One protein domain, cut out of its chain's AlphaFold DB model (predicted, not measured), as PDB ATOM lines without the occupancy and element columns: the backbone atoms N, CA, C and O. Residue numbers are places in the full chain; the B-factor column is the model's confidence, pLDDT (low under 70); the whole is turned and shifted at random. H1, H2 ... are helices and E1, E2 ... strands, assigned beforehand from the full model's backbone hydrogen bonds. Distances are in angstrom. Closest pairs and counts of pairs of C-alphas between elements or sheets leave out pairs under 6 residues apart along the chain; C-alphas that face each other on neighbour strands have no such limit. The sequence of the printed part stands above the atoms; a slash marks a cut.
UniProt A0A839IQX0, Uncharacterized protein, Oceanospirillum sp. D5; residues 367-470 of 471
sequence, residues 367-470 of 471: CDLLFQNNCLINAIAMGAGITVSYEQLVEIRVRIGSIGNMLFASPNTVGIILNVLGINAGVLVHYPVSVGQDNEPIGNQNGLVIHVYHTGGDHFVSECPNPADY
ATOM      1  N   CYS A 367      41.127 140.781  20.795       63.66
ATOM      2  CA  CYS A 367      41.082 139.521  20.026       63.66
ATOM      3  C   CYS A 367      41.411 139.688  18.529       63.66
ATOM      4  O   CYS A 367      42.398 139.123  18.080       63.66
ATOM      5  N   ASP A 368      40.722 140.553  17.781       72.00
ATOM      6  CA  ASP A 368      40.996 140.687  16.339       72.00
ATOM      7  C   ASP A 368      42.264 141.494  16.009       72.00
ATOM      8  O   ASP A 368      42.932 141.230  15.007       72.00
ATOM      9  N   LEU A 369      42.628 142.477  16.841       73.44
ATOM     10  CA  LEU A 369      43.822 143.306  16.634       73.44
ATOM     11  C   LEU A 369      45.107 142.587  17.063       73.44
ATOM     12  O   LEU A 369      46.173 142.832  16.504       73.44
ATOM     13  N   LEU A 370      45.022 141.672  18.027       81.44
ATOM     14  CA  LEU A 370      46.131 140.847  18.494       81.44
ATOM     15  C   LEU A 370      46.580 139.858  17.436       81.44
ATOM     16  O   LEU A 370      47.734 139.464  17.505       81.44
ATOM     17  N   PHE A 371      45.744 139.486  16.463       79.00
ATOM     18  CA  PHE A 371      46.139 138.608  15.355       79.00
ATOM     19  C   PHE A 371      46.648 139.366  14.122       79.00
ATOM     20  O   PHE A 371      47.203 138.753  13.210       79.00
ATOM     21  N   GLN A 372      46.536 140.695  14.101       86.19
ATOM     22  CA  GLN A 372      47.005 141.522  12.993       86.19
ATOM     23  C   GLN A 372      48.458 141.965  13.186       86.19
ATOM     24  O   GLN A 372      48.932 142.212  14.296       86.19
ATOM     25  N   ASN A 373      49.177 142.101  12.069       92.94
ATOM     26  CA  ASN A 373      50.479 142.768  12.005       92.94
ATOM     27  C   ASN A 373      51.582 142.186  12.916       92.94
ATOM     28  O   ASN A 373      52.501 142.900  13.315       92.94
ATOM     29  N   ASN A 374      51.523 140.887  13.236       95.69
ATOM     30  CA  ASN A 374      52.519 140.180  14.064       95.69
ATOM     31  C   ASN A 374      53.675 139.561  13.270       95.69
ATOM     32  O   ASN A 374      54.422 138.747  13.807       95.69
ATOM     33  N   CYS A 375      53.823 139.910  11.993       97.25
ATOM     34  CA  CYS A 375      54.799 139.296  11.094       97.25
ATOM     35  C   CYS A 375      56.237 139.341  11.636       97.25
ATOM     36  O   CYS A 375      56.927 138.334  11.555       97.25
ATOM     37  N   LEU A 376      56.661 140.432  12.288       97.94
ATOM     38  CA  LEU A 376      57.980 140.508  12.930       97.94
ATOM     39  C   LEU A 376      58.143 139.499  14.080       97.94
ATOM     40  O   LEU A 376      59.161 138.817  14.161       97.94
ATOM     41  N   ILE A 377      57.137 139.391  14.959       97.94
ATOM     42  CA  ILE A 377      57.148 138.454  16.095       97.94
ATOM     43  C   ILE A 377      57.227 137.020  15.566       97.94
ATOM     44  O   ILE A 377      58.074 136.240  16.000       97.94
ATOM     45  N   ASN A 378      56.381 136.702  14.585       97.62
ATOM     46  CA  ASN A 378      56.306 135.379  13.979       97.62
ATOM     47  C   ASN A 378      57.590 135.028  13.221       97.62
ATOM     48  O   ASN A 378      58.074 133.912  13.359       97.62
ATOM     49  N   ALA A 379      58.179 135.967  12.475       98.19
ATOM     50  CA  ALA A 379      59.430 135.746  11.758       98.19
ATOM     51  C   ALA A 379      60.595 135.440  12.712       98.19
ATOM     52  O   ALA A 379      61.358 134.510  12.464       98.19
ATOM     53  N   ILE A 380      60.709 136.164  13.833       98.31
ATOM     54  CA  ILE A 380      61.736 135.885  14.850       98.31
ATOM     55  C   ILE A 380      61.501 134.513  15.494       98.31
ATOM     56  O   ILE A 380      62.434 133.721  15.606       98.31
ATOM     57  N   ALA A 381      60.263 134.211  15.890       98.06
ATOM     58  CA  ALA A 381      59.913 132.935  16.513       98.06
ATOM     59  C   ALA A 381      60.159 131.741  15.576       98.06
ATOM     60  O   ALA A 381      60.813 130.776  15.966       98.06
ATOM     61  N   MET A 382      59.720 131.836  14.318       97.62
ATOM     62  CA  MET A 382      59.958 130.815  13.296       97.62
ATOM     63  C   MET A 382      61.448 130.640  13.004       97.62
ATOM     64  O   MET A 382      61.920 129.508  12.944       97.62
ATOM     65  N   GLY A 383      62.205 131.735  12.886       97.62
ATOM     66  CA  GLY A 383      63.656 131.680  12.700       97.62
ATOM     67  C   GLY A 383      64.401 131.064  13.894       97.62
ATOM     68  O   GLY A 383      65.471 130.491  13.718       97.62
ATOM     69  N   ALA A 384      63.816 131.120  15.094       97.44
ATOM     70  CA  ALA A 384      64.295 130.421  16.287       97.44
ATOM     71  C   ALA A 384      63.761 128.979  16.426       97.44
ATOM     72  O   ALA A 384      64.150 128.279  17.359       97.44
ATOM     73  N   GLY A 385      62.872 128.529  15.535       97.31
ATOM     74  CA  GLY A 385      62.253 127.203  15.598       97.31
ATOM     75  C   GLY A 385      61.250 127.029  16.743       97.31
ATOM     76  O   GLY A 385      61.069 125.911  17.222       97.31
ATOM     77  N   ILE A 386      60.611 128.110  17.200       97.62
ATOM     78  CA  ILE A 386      59.615 128.082  18.280       97.62
ATOM     79  C   ILE A 386      58.249 128.583  17.801       97.62
ATOM     80  O   ILE A 386      58.138 129.362  16.855       97.62
ATOM     81  N   THR A 387      57.194 128.160  18.493       96.69
ATOM     82  CA  THR A 387      55.839 128.691  18.321       96.69
ATOM     83  C   THR A 387      55.543 129.734  19.396       96.69
ATOM     84  O   THR A 387      55.983 129.604  20.537       96.69
ATOM     85  N   VAL A 388      54.807 130.786  19.033       96.31
ATOM     86  CA  VAL A 388      54.424 131.859  19.963       96.31
ATOM     87  C   VAL A 388      53.090 131.497  20.604       96.31
ATOM     88  O   VAL A 388      52.101 131.320  19.890       96.31
ATOM     89  N   SER A 389      53.045 131.389  21.932       94.56
ATOM     90  CA  SER A 389      51.779 131.211  22.653       94.56
ATOM     91  C   SER A 389      50.955 132.503  22.642       94.56
ATOM     92  O   SER A 389      51.489 133.602  22.454       94.56
ATOM     93  N   TYR A 390      49.647 132.391  22.874       89.69
ATOM     94  CA  TYR A 390      48.780 133.565  22.980       89.69
ATOM     95  C   TYR A 390      49.252 134.511  24.096       89.69
ATOM     96  O   TYR A 390      49.373 135.715  23.882       89.69
ATOM     97  N   GLU A 391      49.623 133.966  25.254       89.38
ATOM     98  CA  GLU A 391      50.123 134.716  26.410       89.38
ATOM     99  C   GLU A 391      51.416 135.468  26.080       89.38
ATOM    100  O   GLU A 391      51.558 136.636  26.441       89.38
ATOM    101  N   GLN A 392      52.336 134.831  25.349       95.12
ATOM    102  CA  GLN A 392      53.575 135.467  24.902       95.12
ATOM    103  C   GLN A 392      53.298 136.603  23.917       95.12
ATOM    104  O   GLN A 392      53.860 137.689  24.054       95.12
ATOM    105  N   LEU A 393      52.412 136.382  22.941       94.12
ATOM    106  CA  LEU A 393      52.044 137.393  21.950       94.12
ATOM    107  C   LEU A 393      51.453 138.638  22.622       94.12
ATOM    108  O   LEU A 393      51.861 139.771  22.352       94.12
ATOM    109  N   VAL A 394      50.519 138.401  23.537       89.31
ATOM    110  CA  VAL A 394      49.867 139.401  24.375       89.31
ATOM    111  C   VAL A 394      50.900 140.167  25.203       89.31
ATOM    112  O   VAL A 394      50.928 141.400  25.186       89.31
ATOM    113  N   GLU A 395      51.801 139.462  25.884       92.38
ATOM    114  CA  GLU A 395      52.832 140.088  26.704       92.38
ATOM    115  C   GLU A 395      53.789 140.961  25.880       92.38
ATOM    116  O   GLU A 395      54.079 142.093  26.285       92.38
ATOM    117  N   ILE A 396      54.234 140.479  24.715       94.62
ATOM    118  CA  ILE A 396      55.063 141.243  23.773       94.62
ATOM    119  C   ILE A 396      54.355 142.543  23.394       94.62
ATOM    120  O   ILE A 396      54.921 143.629  23.534       94.62
ATOM    121  N   ARG A 397      53.096 142.448  22.960       94.00
ATOM    122  CA  ARG A 397      52.304 143.593  22.495       94.00
ATOM    123  C   ARG A 397      52.092 144.638  23.583       94.00
ATOM    124  O   ARG A 397      52.261 145.830  23.317       94.00
ATOM    125  N   VAL A 398      51.809 144.218  24.817       89.19
ATOM    126  CA  VAL A 398      51.670 145.164  25.933       89.19
ATOM    127  C   VAL A 398      52.999 145.808  26.299       89.19
ATOM    128  O   VAL A 398      53.027 147.004  26.563       89.19
ATOM    129  N   ARG A 399      54.104 145.056  26.323       94.06
ATOM    130  CA  ARG A 399      55.424 145.624  26.646       94.06
ATOM    131  C   ARG A 399      55.899 146.625  25.589       94.06
ATOM    132  O   ARG A 399      56.546 147.602  25.944       94.06
ATOM    133  N   ILE A 400      55.552 146.410  24.318       95.38
ATOM    134  CA  ILE A 400      55.810 147.375  23.238       95.38
ATOM    135  C   ILE A 400      54.884 148.598  23.349       95.38
ATOM    136  O   ILE A 400      55.255 149.687  22.918       95.38
ATOM    137  N   GLY A 401      53.685 148.438  23.917       91.00
ATOM    138  CA  GLY A 401      52.670 149.492  23.968       91.00
ATOM    139  C   GLY A 401      51.976 149.718  22.621       91.00
ATOM    140  O   GLY A 401      51.521 150.823  22.343       91.00
ATOM    141  N   SER A 402      51.919 148.692  21.765       87.12
ATOM    142  CA  SER A 402      51.333 148.785  20.425       87.12
ATOM    143  C   SER A 402      50.581 147.506  20.059       87.12
ATOM    144  O   SER A 402      51.193 146.478  19.763       87.12
ATOM    145  N   ILE A 403      49.248 147.579  20.070       87.06
ATOM    146  CA  ILE A 403      48.327 146.484  19.728       87.06
ATOM    147  C   ILE A 403      47.767 146.747  18.326       87.06
ATOM    148  O   ILE A 403      47.354 147.865  18.031       87.06
ATOM    149  N   GLY A 404      47.789 145.742  17.448       82.69
ATOM    150  CA  GLY A 404      47.234 145.834  16.092       82.69
ATOM    151  C   GLY A 404      48.066 146.601  15.066       82.69
ATOM    152  O   GLY A 404      47.898 146.359  13.877       82.69
ATOM    153  N   ASN A 405      49.004 147.464  15.462       89.50
ATOM    154  CA  ASN A 405      49.855 148.163  14.493       89.50
ATOM    155  C   ASN A 405      51.017 147.290  14.001       89.50
ATOM    156  O   ASN A 405      51.482 146.375  14.693       89.50
ATOM    157  N   MET A 406      51.538 147.645  12.827       93.19
ATOM    158  CA  MET A 406      52.828 147.168  12.342       93.19
ATOM    159  C   MET A 406      53.940 147.473  13.350       93.19
ATOM    160  O   MET A 406      54.040 148.577  13.886       93.19
ATOM    161  N   LEU A 407      54.776 146.470  13.609       95.50
ATOM    162  CA  LEU A 407      55.962 146.614  14.437       95.50
ATOM    163  C   LEU A 407      57.176 146.963  13.581       95.50
ATOM    164  O   LEU A 407      57.475 146.273  12.612       95.50
ATOM    165  N   PHE A 408      57.912 147.985  14.004       94.94
ATOM    166  CA  PHE A 408      59.241 148.277  13.478       94.94
ATOM    167  C   PHE A 408      60.282 147.425  14.203       94.94
ATOM    168  O   PHE A 408      60.235 147.304  15.434       94.94
ATOM    169  N   ALA A 409      61.244 146.885  13.456       96.44
ATOM    170  CA  ALA A 409      62.344 146.081  13.983       96.44
ATOM    171  C   ALA A 409      63.413 146.940  14.683       96.44
ATOM    172  O   ALA A 409      64.583 146.885  14.352       96.44
ATOM    173  N   SER A 410      63.007 147.756  15.659       96.06
ATOM    174  CA  SER A 410      63.939 148.539  16.471       96.06
ATOM    175  C   SER A 410      64.649 147.661  17.513       96.06
ATOM    176  O   SER A 410      64.072 146.655  17.950       96.06
ATOM    177  N   PRO A 411      65.825 148.074  18.023       97.06
ATOM    178  CA  PRO A 411      66.506 147.367  19.104       97.06
ATOM    179  C   PRO A 411      65.634 147.100  20.337       97.06
ATOM    180  O   PRO A 411      65.687 146.011  20.905       97.06
ATOM    181  N   ASN A 412      64.785 148.058  20.725       96.94
ATOM    182  CA  ASN A 412      63.870 147.889  21.856       96.94
ATOM    183  C   ASN A 412      62.764 146.868  21.549       96.94
ATOM    184  O   ASN A 412      62.506 145.975  22.354       96.94
ATOM    185  N   THR A 413      62.140 146.967  20.369       97.38
ATOM    186  CA  THR A 413      61.085 146.037  19.935       97.38
ATOM    187  C   THR A 413      61.604 144.603  19.899       97.38
ATOM    188  O   THR A 413      61.016 143.711  20.507       97.38
ATOM    189  N   VAL A 414      62.730 144.385  19.218       97.69
ATOM    190  CA  VAL A 414      63.354 143.065  19.087       97.69
ATOM    191  C   VAL A 414      63.818 142.556  20.450       97.69
ATOM    192  O   VAL A 414      63.563 141.401  20.778       97.69
ATOM    193  N   GLY A 415      64.408 143.412  21.290       97.06
ATOM    194  CA  GLY A 415      64.812 143.046  22.649       97.06
ATOM    195  C   GLY A 415      63.647 142.548  23.512       97.06
ATOM    196  O   GLY A 415      63.791 141.546  24.213       97.06
ATOM    197  N   ILE A 416      62.476 143.189  23.424       97.75
ATOM    198  CA  ILE A 416      61.255 142.738  24.110       97.75
ATOM    199  C   ILE A 416      60.807 141.370  23.587       97.75
ATOM    200  O   ILE A 416      60.518 140.487  24.394       97.75
ATOM    201  N   ILE A 417      60.770 141.185  22.262       97.69
ATOM    202  CA  ILE A 417      60.371 139.915  21.636       97.69
ATOM    203  C   ILE A 417      61.289 138.784  22.109       97.69
ATOM    204  O   ILE A 417      60.806 137.784  22.634       97.69
ATOM    205  N   LEU A 418      62.608 138.965  22.001       97.25
ATOM    206  CA  LEU A 418      63.595 137.971  22.424       97.25
ATOM    207  C   LEU A 418      63.465 137.637  23.917       97.25
ATOM    208  O   LEU A 418      63.496 136.465  24.286       97.25
ATOM    209  N   ASN A 419      63.265 138.648  24.772       97.44
ATOM    210  CA  ASN A 419      63.120 138.454  26.214       97.44
ATOM    211  C   ASN A 419      61.875 137.633  26.577       97.44
ATOM    212  O   ASN A 419      61.983 136.705  27.374       97.44
ATOM    213  N   VAL A 420      60.712 137.954  26.000       97.38
ATOM    214  CA  VAL A 420      59.454 137.244  26.295       97.38
ATOM    215  C   VAL A 420      59.472 135.820  25.735       97.38
ATOM    216  O   VAL A 420      58.958 134.899  26.367       97.38
ATOM    217  N   LEU A 421      60.103 135.618  24.578       97.19
ATOM    218  CA  LEU A 421      60.240 134.297  23.964       97.19
ATOM    219  C   LEU A 421      61.360 133.444  24.585       97.19
ATOM    220  O   LEU A 421      61.496 132.277  24.232       97.19
ATOM    221  N   GLY A 422      62.168 134.001  25.494       96.69
ATOM    222  CA  GLY A 422      63.300 133.292  26.097       96.69
ATOM    223  C   GLY A 422      64.417 132.962  25.100       96.69
ATOM    224  O   GLY A 422      65.163 132.005  25.300       96.69
ATOM    225  N   ILE A 423      64.538 133.736  24.019       96.69
ATOM    226  CA  ILE A 423      65.537 133.525  22.970       96.69
ATOM    227  C   ILE A 423      66.829 134.256  23.346       96.69
ATOM    228  O   ILE A 423      66.846 135.475  23.512       96.69
ATOM    229  N   ASN A 424      67.941 133.520  23.409       96.31
ATOM    230  CA  ASN A 424      69.282 134.076  23.601       96.31
ATOM    231  C   ASN A 424      70.081 134.039  22.285       96.31
ATOM    232  O   ASN A 424      70.998 133.233  22.124       96.31
ATOM    233  N   ALA A 425      69.685 134.880  21.331       96.62
ATOM    234  CA  ALA A 425      70.276 134.980  19.997       96.62
ATOM    235  C   ALA A 425      70.321 136.445  19.536       96.62
ATOM    236  O   ALA A 425      69.572 137.288  20.037       96.62
ATOM    237  N   GLY A 426      71.195 136.748  18.580       97.50
ATOM    238  CA  GLY A 426      71.130 137.986  17.807       97.50
ATOM    239  C   GLY A 426      70.066 137.876  16.720       97.50
ATOM    240  O   GLY A 426      69.715 136.776  16.297       97.50
ATOM    241  N   VAL A 427      69.558 139.006  16.246       98.25
ATOM    242  CA  VAL A 427      68.700 139.083  15.059       98.25
ATOM    243  C   VAL A 427      69.431 139.905  14.008       98.25
ATOM    244  O   VAL A 427      69.964 140.965  14.326       98.25
ATOM    245  N   LEU A 428      69.470 139.424  12.770       98.06
ATOM    246  CA  LEU A 428      69.928 140.187  11.616       98.06
ATOM    247  C   LEU A 428      68.728 140.458  10.714       98.06
ATOM    248  O   LEU A 428      68.149 139.530  10.144       98.06
ATOM    249  N   VAL A 429      68.346 141.729  10.614       97.94
ATOM    250  CA  VAL A 429      67.237 142.164   9.764       97.94
ATOM    251  C   VAL A 429      67.786 142.510   8.386       97.94
ATOM    252  O   VAL A 429      68.618 143.403   8.244       97.94
ATOM    253  N   HIS A 430      67.314 141.790   7.376       97.62
ATOM    254  CA  HIS A 430      67.651 142.002   5.981       97.62
ATOM    255  C   HIS A 430      66.617 142.894   5.308       97.62
ATOM    256  O   HIS A 430      65.418 142.601   5.346       97.62
ATOM    257  N   TYR A 431      67.088 143.942   4.642       96.12
ATOM    258  CA  TYR A 431      66.254 144.816   3.826       96.12
ATOM    259  C   TYR A 431      66.514 144.545   2.340       96.12
ATOM    260  O   TYR A 431      67.647 144.227   1.974       96.12
ATOM    261  N   PRO A 432      65.498 144.648   1.465       94.69
ATOM    262  CA  PRO A 432      65.718 144.499   0.036       94.69
ATOM    263  C   PRO A 432      66.649 145.603  -0.466       94.69
ATOM    264  O   PRO A 432      66.507 146.762  -0.065       94.69
ATOM    265  N   VAL A 433      67.532 145.280  -1.412       93.06
ATOM    266  CA  VAL A 433      68.481 146.238  -2.013       93.06
ATOM    267  C   VAL A 433      67.749 147.456  -2.591       93.06
ATOM    268  O   VAL A 433      68.251 148.578  -2.535       93.06
ATOM    269  N   SER A 434      66.523 147.263  -3.090       90.94
ATOM    270  CA  SER A 434      65.666 148.326  -3.629       90.94
ATOM    271  C   SER A 434      65.238 149.383  -2.603       90.94
ATOM    272  O   SER A 434      64.928 150.506  -2.997       90.94
ATOM    273  N   VAL A 435      65.236 149.054  -1.308       91.12
ATOM    274  CA  VAL A 435      64.913 149.993  -0.220       91.12
ATOM    275  C   VAL A 435      66.120 150.874   0.123       91.12
ATOM    276  O   VAL A 435      65.950 151.958   0.676       91.12
ATOM    277  N   GLY A 436      67.337 150.456  -0.246       89.19
ATOM    278  CA  GLY A 436      68.567 151.214   0.002       89.19
ATOM    279  C   GLY A 436      68.940 151.334   1.484       89.19
ATOM    280  O   GLY A 436      69.683 152.243   1.848       89.19
ATOM    281  N   GLN A 437      68.403 150.455   2.334       90.56
ATOM    282  CA  GLN A 437      68.714 150.387   3.758       90.56
ATOM    283  C   GLN A 437      69.704 149.246   4.013       90.56
ATOM    284  O   GLN A 437      69.531 148.148   3.488       90.56
ATOM    285  N   ASP A 438      70.732 149.509   4.820       94.88
ATOM    286  CA  ASP A 438      71.703 148.490   5.217       94.88
ATOM    287  C   ASP A 438      71.063 147.444   6.144       94.88
ATOM    288  O   ASP A 438      70.159 147.750   6.925       94.88
ATOM    289  N   ASN A 439      71.564 146.207   6.089       95.31
ATOM    290  CA  ASN A 439      71.140 145.144   7.001       95.31
ATOM    291  C   ASN A 439      71.480 145.519   8.455       95.31
ATOM    292  O   ASN A 439      72.600 145.945   8.745       95.31
ATOM    293  N   GLU A 440      70.536 145.322   9.376       96.06
ATOM    294  CA  GLU A 440      70.647 145.801  10.757       96.06
ATOM    295  C   GLU A 440      70.862 144.634  11.741       96.06
ATOM    296  O   GLU A 440      69.950 143.826  11.953       96.06
ATOM    297  N   PRO A 441      72.055 144.510  12.359       97.19
ATOM    298  CA  PRO A 441      72.293 143.549  13.429       97.19
ATOM    299  C   PRO A 441      71.775 144.091  14.767       97.19
ATOM    300  O   PRO A 441      72.200 145.141  15.245       97.19
ATOM    301  N   ILE A 442      70.898 143.335  15.423       97.12
ATOM    302  CA  ILE A 442      70.252 143.698  16.685       97.12
ATOM    303  C   ILE A 442      70.510 142.612  17.735       97.12
ATOM    304  O   ILE A 442      70.304 141.426  17.494       97.12
ATOM    305  N   GLY A 443      70.943 143.006  18.933       92.69
ATOM    306  CA  GLY A 443      71.224 142.070  20.028       92.69
ATOM    307  C   GLY A 443      72.603 141.404  19.935       92.69
ATOM    308  O   GLY A 443      73.534 141.946  19.341       92.69
ATOM    309  N   ASN A 444      72.758 140.245  20.584       90.81
ATOM    310  CA  ASN A 444      74.053 139.581  20.736       90.81
ATOM    311  C   ASN A 444      74.470 138.819  19.467       90.81
ATOM    312  O   ASN A 444      73.958 137.740  19.196       90.81
ATOM    313  N   GLN A 445      75.457 139.343  18.742       92.06
ATOM    314  CA  GLN A 445      75.961 138.736  17.503       92.06
ATOM    315  C   GLN A 445      77.044 137.662  17.722       92.06
ATOM    316  O   GLN A 445      77.507 137.053  16.764       92.06
ATOM    317  N   ASN A 446      77.458 137.390  18.965       89.56
ATOM    318  CA  ASN A 446      78.536 136.435  19.270       89.56
ATOM    319  C   ASN A 446      78.054 134.972  19.375       89.56
ATOM    320  O   ASN A 446      78.720 134.147  20.001       89.56
ATOM    321  N   GLY A 447      76.888 134.643  18.819       90.44
ATOM    322  CA  GLY A 447      76.251 133.334  18.965       90.44
ATOM    323  C   GLY A 447      75.332 132.998  17.795       90.44
ATOM    324  O   GLY A 447      75.624 133.334  16.652       90.44
ATOM    325  N   LEU A 448      74.222 132.315  18.084       94.94
ATOM    326  CA  LEU A 448      73.177 132.081  17.091       94.94
ATOM    327  C   LEU A 448      72.634 133.431  16.594       94.94
ATOM    328  O   LEU A 448      72.316 134.301  17.407       94.94
ATOM    329  N   VAL A 449      72.517 133.582  15.275       97.81
ATOM    330  CA  VAL A 449      71.908 134.752  14.634       97.81
ATOM    331  C   VAL A 449      70.658 134.295  13.893       97.81
ATOM    332  O   VAL A 449      70.713 133.406  13.046       97.81
ATOM    333  N   ILE A 450      69.524 134.895  14.235       98.25
ATOM    334  CA  ILE A 450      68.241 134.683  13.573       98.25
ATOM    335  C   ILE A 450      68.141 135.675  12.422       98.25
ATOM    336  O   ILE A 450      68.196 136.886  12.628       98.25
ATOM    337  N   HIS A 451      67.973 135.159  11.211       98.06
ATOM    338  CA  HIS A 451      67.789 135.981  10.023       98.06
ATOM    339  C   HIS A 451      66.305 136.299   9.837       98.06
ATOM    340  O   HIS A 451      65.465 135.400   9.845       98.06
ATOM    341  N   VAL A 452      65.982 137.578   9.668       98.06
ATOM    342  CA  VAL A 452      64.623 138.061   9.396       98.06
ATOM    343  C   VAL A 452      64.668 138.937   8.154       98.06
ATOM    344  O   VAL A 452      65.526 139.803   8.053       98.06
ATOM    345  N   TYR A 453      63.745 138.746   7.218       97.94
ATOM    346  CA  TYR A 453      63.718 139.465   5.946       97.94
ATOM    347  C   TYR A 453      62.506 140.391   5.892       97.94
ATOM    348  O   TYR A 453      61.365 139.945   6.012       97.94
ATOM    349  N   HIS A 454      62.750 141.682   5.694       96.81
ATOM    350  CA  HIS A 454      61.723 142.675   5.402       96.81
ATOM    351  C   HIS A 454      61.352 142.586   3.919       96.81
ATOM    352  O   HIS A 454      62.237 142.663   3.072       96.81
ATOM    353  N   THR A 455      60.082 142.437   3.546       94.25
ATOM    354  CA  THR A 455      59.699 142.167   2.139       94.25
ATOM    355  C   THR A 455      59.532 143.418   1.265       94.25
ATOM    356  O   THR A 455      59.015 143.341   0.155       94.25
ATOM    357  N   GLY A 456      59.975 144.584   1.748       81.31
ATOM    358  CA  GLY A 456      59.915 145.859   1.011       81.31
ATOM    359  C   GLY A 456      58.572 146.592   1.104       81.31
ATOM    360  O   GLY A 456      58.398 147.631   0.476       81.31
ATOM    361  N   GLY A 457      57.646 146.074   1.910       84.06
ATOM    362  CA  GLY A 457      56.419 146.747   2.330       84.06
ATOM    363  C   GLY A 457      56.204 146.539   3.825       84.06
ATOM    364  O   GLY A 457      57.161 146.497   4.584       84.06
ATOM    365  N   ASP A 458      54.965 146.310   4.233       89.62
ATOM    366  CA  ASP A 458      54.591 146.163   5.638       89.62
ATOM    367  C   ASP A 458      54.628 144.685   6.090       89.62
ATOM    368  O   ASP A 458      53.627 144.130   6.556       89.62
ATOM    369  N   HIS A 459      55.746 143.972   5.888       95.81
ATOM    370  CA  HIS A 459      55.828 142.549   6.254       95.81
ATOM    371  C   HIS A 459      57.251 142.026   6.509       95.81
ATOM    372  O   HIS A 459      58.220 142.447   5.877       95.81
ATOM    373  N   PHE A 460      57.348 141.048   7.415       97.62
ATOM    374  CA  PHE A 460      58.578 140.341   7.778       97.62
ATOM    375  C   PHE A 460      58.384 138.826   7.672       97.62
ATOM    376  O   PHE A 460      57.330 138.314   8.052       97.62
ATOM    377  N   VAL A 461      59.416 138.111   7.224       97.62
ATOM    378  CA  VAL A 461      59.440 136.642   7.128       97.62
ATOM    379  C   VAL A 461      60.766 136.067   7.640       97.62
ATOM    380  O   VAL A 461      61.772 136.771   7.695       97.62
ATOM    381  N   SER A 462      60.775 134.792   8.037       97.56
ATOM    382  CA  SER A 462      61.975 134.094   8.539       97.56
ATOM    383  C   SER A 462      62.840 133.480   7.436       97.56
ATOM    384  O   SER A 462      64.021 133.222   7.641       97.56
ATOM    385  N   GLU A 463      62.260 133.226   6.264       97.06
ATOM    386  CA  GLU A 463      62.949 132.634   5.116       97.06
ATOM    387  C   GLU A 463      63.171 133.690   4.039       97.06
ATOM    388  O   GLU A 463      62.299 134.524   3.802       97.06
ATOM    389  N   CYS A 464      64.330 133.656   3.379       96.19
ATOM    390  CA  CYS A 464      64.638 134.597   2.307       96.19
ATOM    391  C   CYS A 464      63.657 134.383   1.137       96.19
ATOM    392  O   CYS A 464      63.709 133.315   0.523       96.19
ATOM    393  N   PRO A 465      62.791 135.360   0.791       93.00
ATOM    394  CA  PRO A 465      61.808 135.180  -0.279       93.00
ATOM    395  C   PRO A 465      62.463 134.932  -1.641       93.00
ATOM    396  O   PRO A 465      62.039 134.066  -2.402       93.00
ATOM    397  N   ASN A 466      63.497 135.718  -1.945       94.19
ATOM    398  CA  ASN A 466      64.265 135.650  -3.177       94.19
ATOM    399  C   ASN A 466      65.679 136.193  -2.914       94.19
ATOM    400  O   ASN A 466      65.831 137.402  -2.738       94.19
ATOM    401  N   PRO A 467      66.724 135.349  -2.913       93.38
ATOM    402  CA  PRO A 467      68.089 135.778  -2.610       93.38
ATOM    403  C   PRO A 467      68.597 136.941  -3.472       93.38
ATOM    404  O   PRO A 467      69.346 137.776  -2.977       93.38
ATOM    405  N   ALA A 468      68.162 137.036  -4.732       93.44
ATOM    406  CA  ALA A 468      68.601 138.096  -5.641       93.44
ATOM    407  C   ALA A 468      68.162 139.507  -5.206       93.44
ATOM    408  O   ALA A 468      68.746 140.488  -5.657       93.44
ATOM    409  N   ASP A 469      67.150 139.615  -4.344       92.00
ATOM    410  CA  ASP A 469      66.625 140.903  -3.890       92.00
ATOM    411  C   ASP A 469      67.340 141.429  -2.629       92.00
ATOM    412  O   ASP A 469      67.129 142.585  -2.257       92.00
ATOM    413  N   TYR A 470      68.180 140.615  -1.974       91.94
ATOM    414  CA  TYR A 470      68.795 140.919  -0.669       91.94
ATOM    415  C   TYR A 470      70.329 140.854  -0.648       91.94
ATOM    416  O   TYR A 470      70.927 141.319   0.326       91.94
TER     417      TYR A 470
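This is residues 367 to 470 of the 471 residues of an uncharacterized protein of Oceanospirillum sp. D5 (UniProt A0A839IQX0). A small three-stranded sheet, E2, E1 and E3, forms a wall at one end of the domain; H2 and H4 pack on one face of it, and H3 packs on H4 on the side away from the sheet. The short H1 sits at the far end by H3, and after E3 the last stretch folds back, with residues 460 to 461 beside E3. The printed part has 104 residues, with four named helices and then three named strands along the chain; the sheet's order is E2, E1, E3, mixed. The class is mixed, helices and strands, with under half of the residues, 49 of 104, in named elements. It is compact, with a radius of gyration of the C-alphas of 13.0 A and spans of 37 by 30 by 21 A.

Find C-alpha 367 at (41.082, 139.521, 20.026), where H1, residues 367 to 370, begins; it is 5.4 A long. H2 is residues 375 to 383, 11.8 A, and H3 is residues 390 to 400, 15.5 A. Look for C-alpha 411 at (66.506, 147.367, 19.104), where H4, residues 411 to 421, begins and runs 15.3 A. Next come E1, residues 426 to 430, 13.0 A, and E2, residues 440 to 442, 6.3 A. E3, residues 449 to 454, runs 15.9 A to C-alpha 454 at (61.723, 142.675, 5.402).

Begin at the inner strand E1. E1 and E3 are parallel at 27 degrees, with N 428 and O 450 2.8 A apart, within hydrogen-bond range. E1 and E2 form an antiparallel hairpin at 161 degrees, with N 427 and O 442 at 2.8 A. H2 and H4 are on one face of the sheet, in two layers, helices on one face of a sheet. H2 lies over E3 at a height over the sheet of 7.8 A; their closest C-alphas, Gly 383 and Ile 450, are 5.5 A apart. H2 only just runs along the strands, at 28 degrees to E3 on the local plane. The closest C-alphas of H4 and E2 are those of Pro 411 and Ile 442, 5.8 A. H3 and H4, a helical hairpin, touch at a shallow tilt of 25 degrees, opposite ways; their closest C-alphas, Ile 396 and Ile 417, are 5.9 A apart. H2 and H4 are close but not clearly touching, with the C-alphas of Ile 377 and Ile 417 closest at 6.6 A. H1 and H3 only just touch, with 3 pairs of C-alphas within 8 A, the closest Leu 370 and Val 394 at 7.1 A. H3 is apart from the three strands. In H2, H3 and H4 every O i to N i+4 pair is within hydrogen-bond range; H1 is too short for one, and its one O i to N i+3 pair is not within range.

The two C-alphas farthest apart, Asp 368 and Asn 446, are 37.9 A apart. The printed part has no cut and no long link, and residues 455 to 470 hold no named element. The mean pLDDT of the printed part is 93.6; residue 367 alone is under 70.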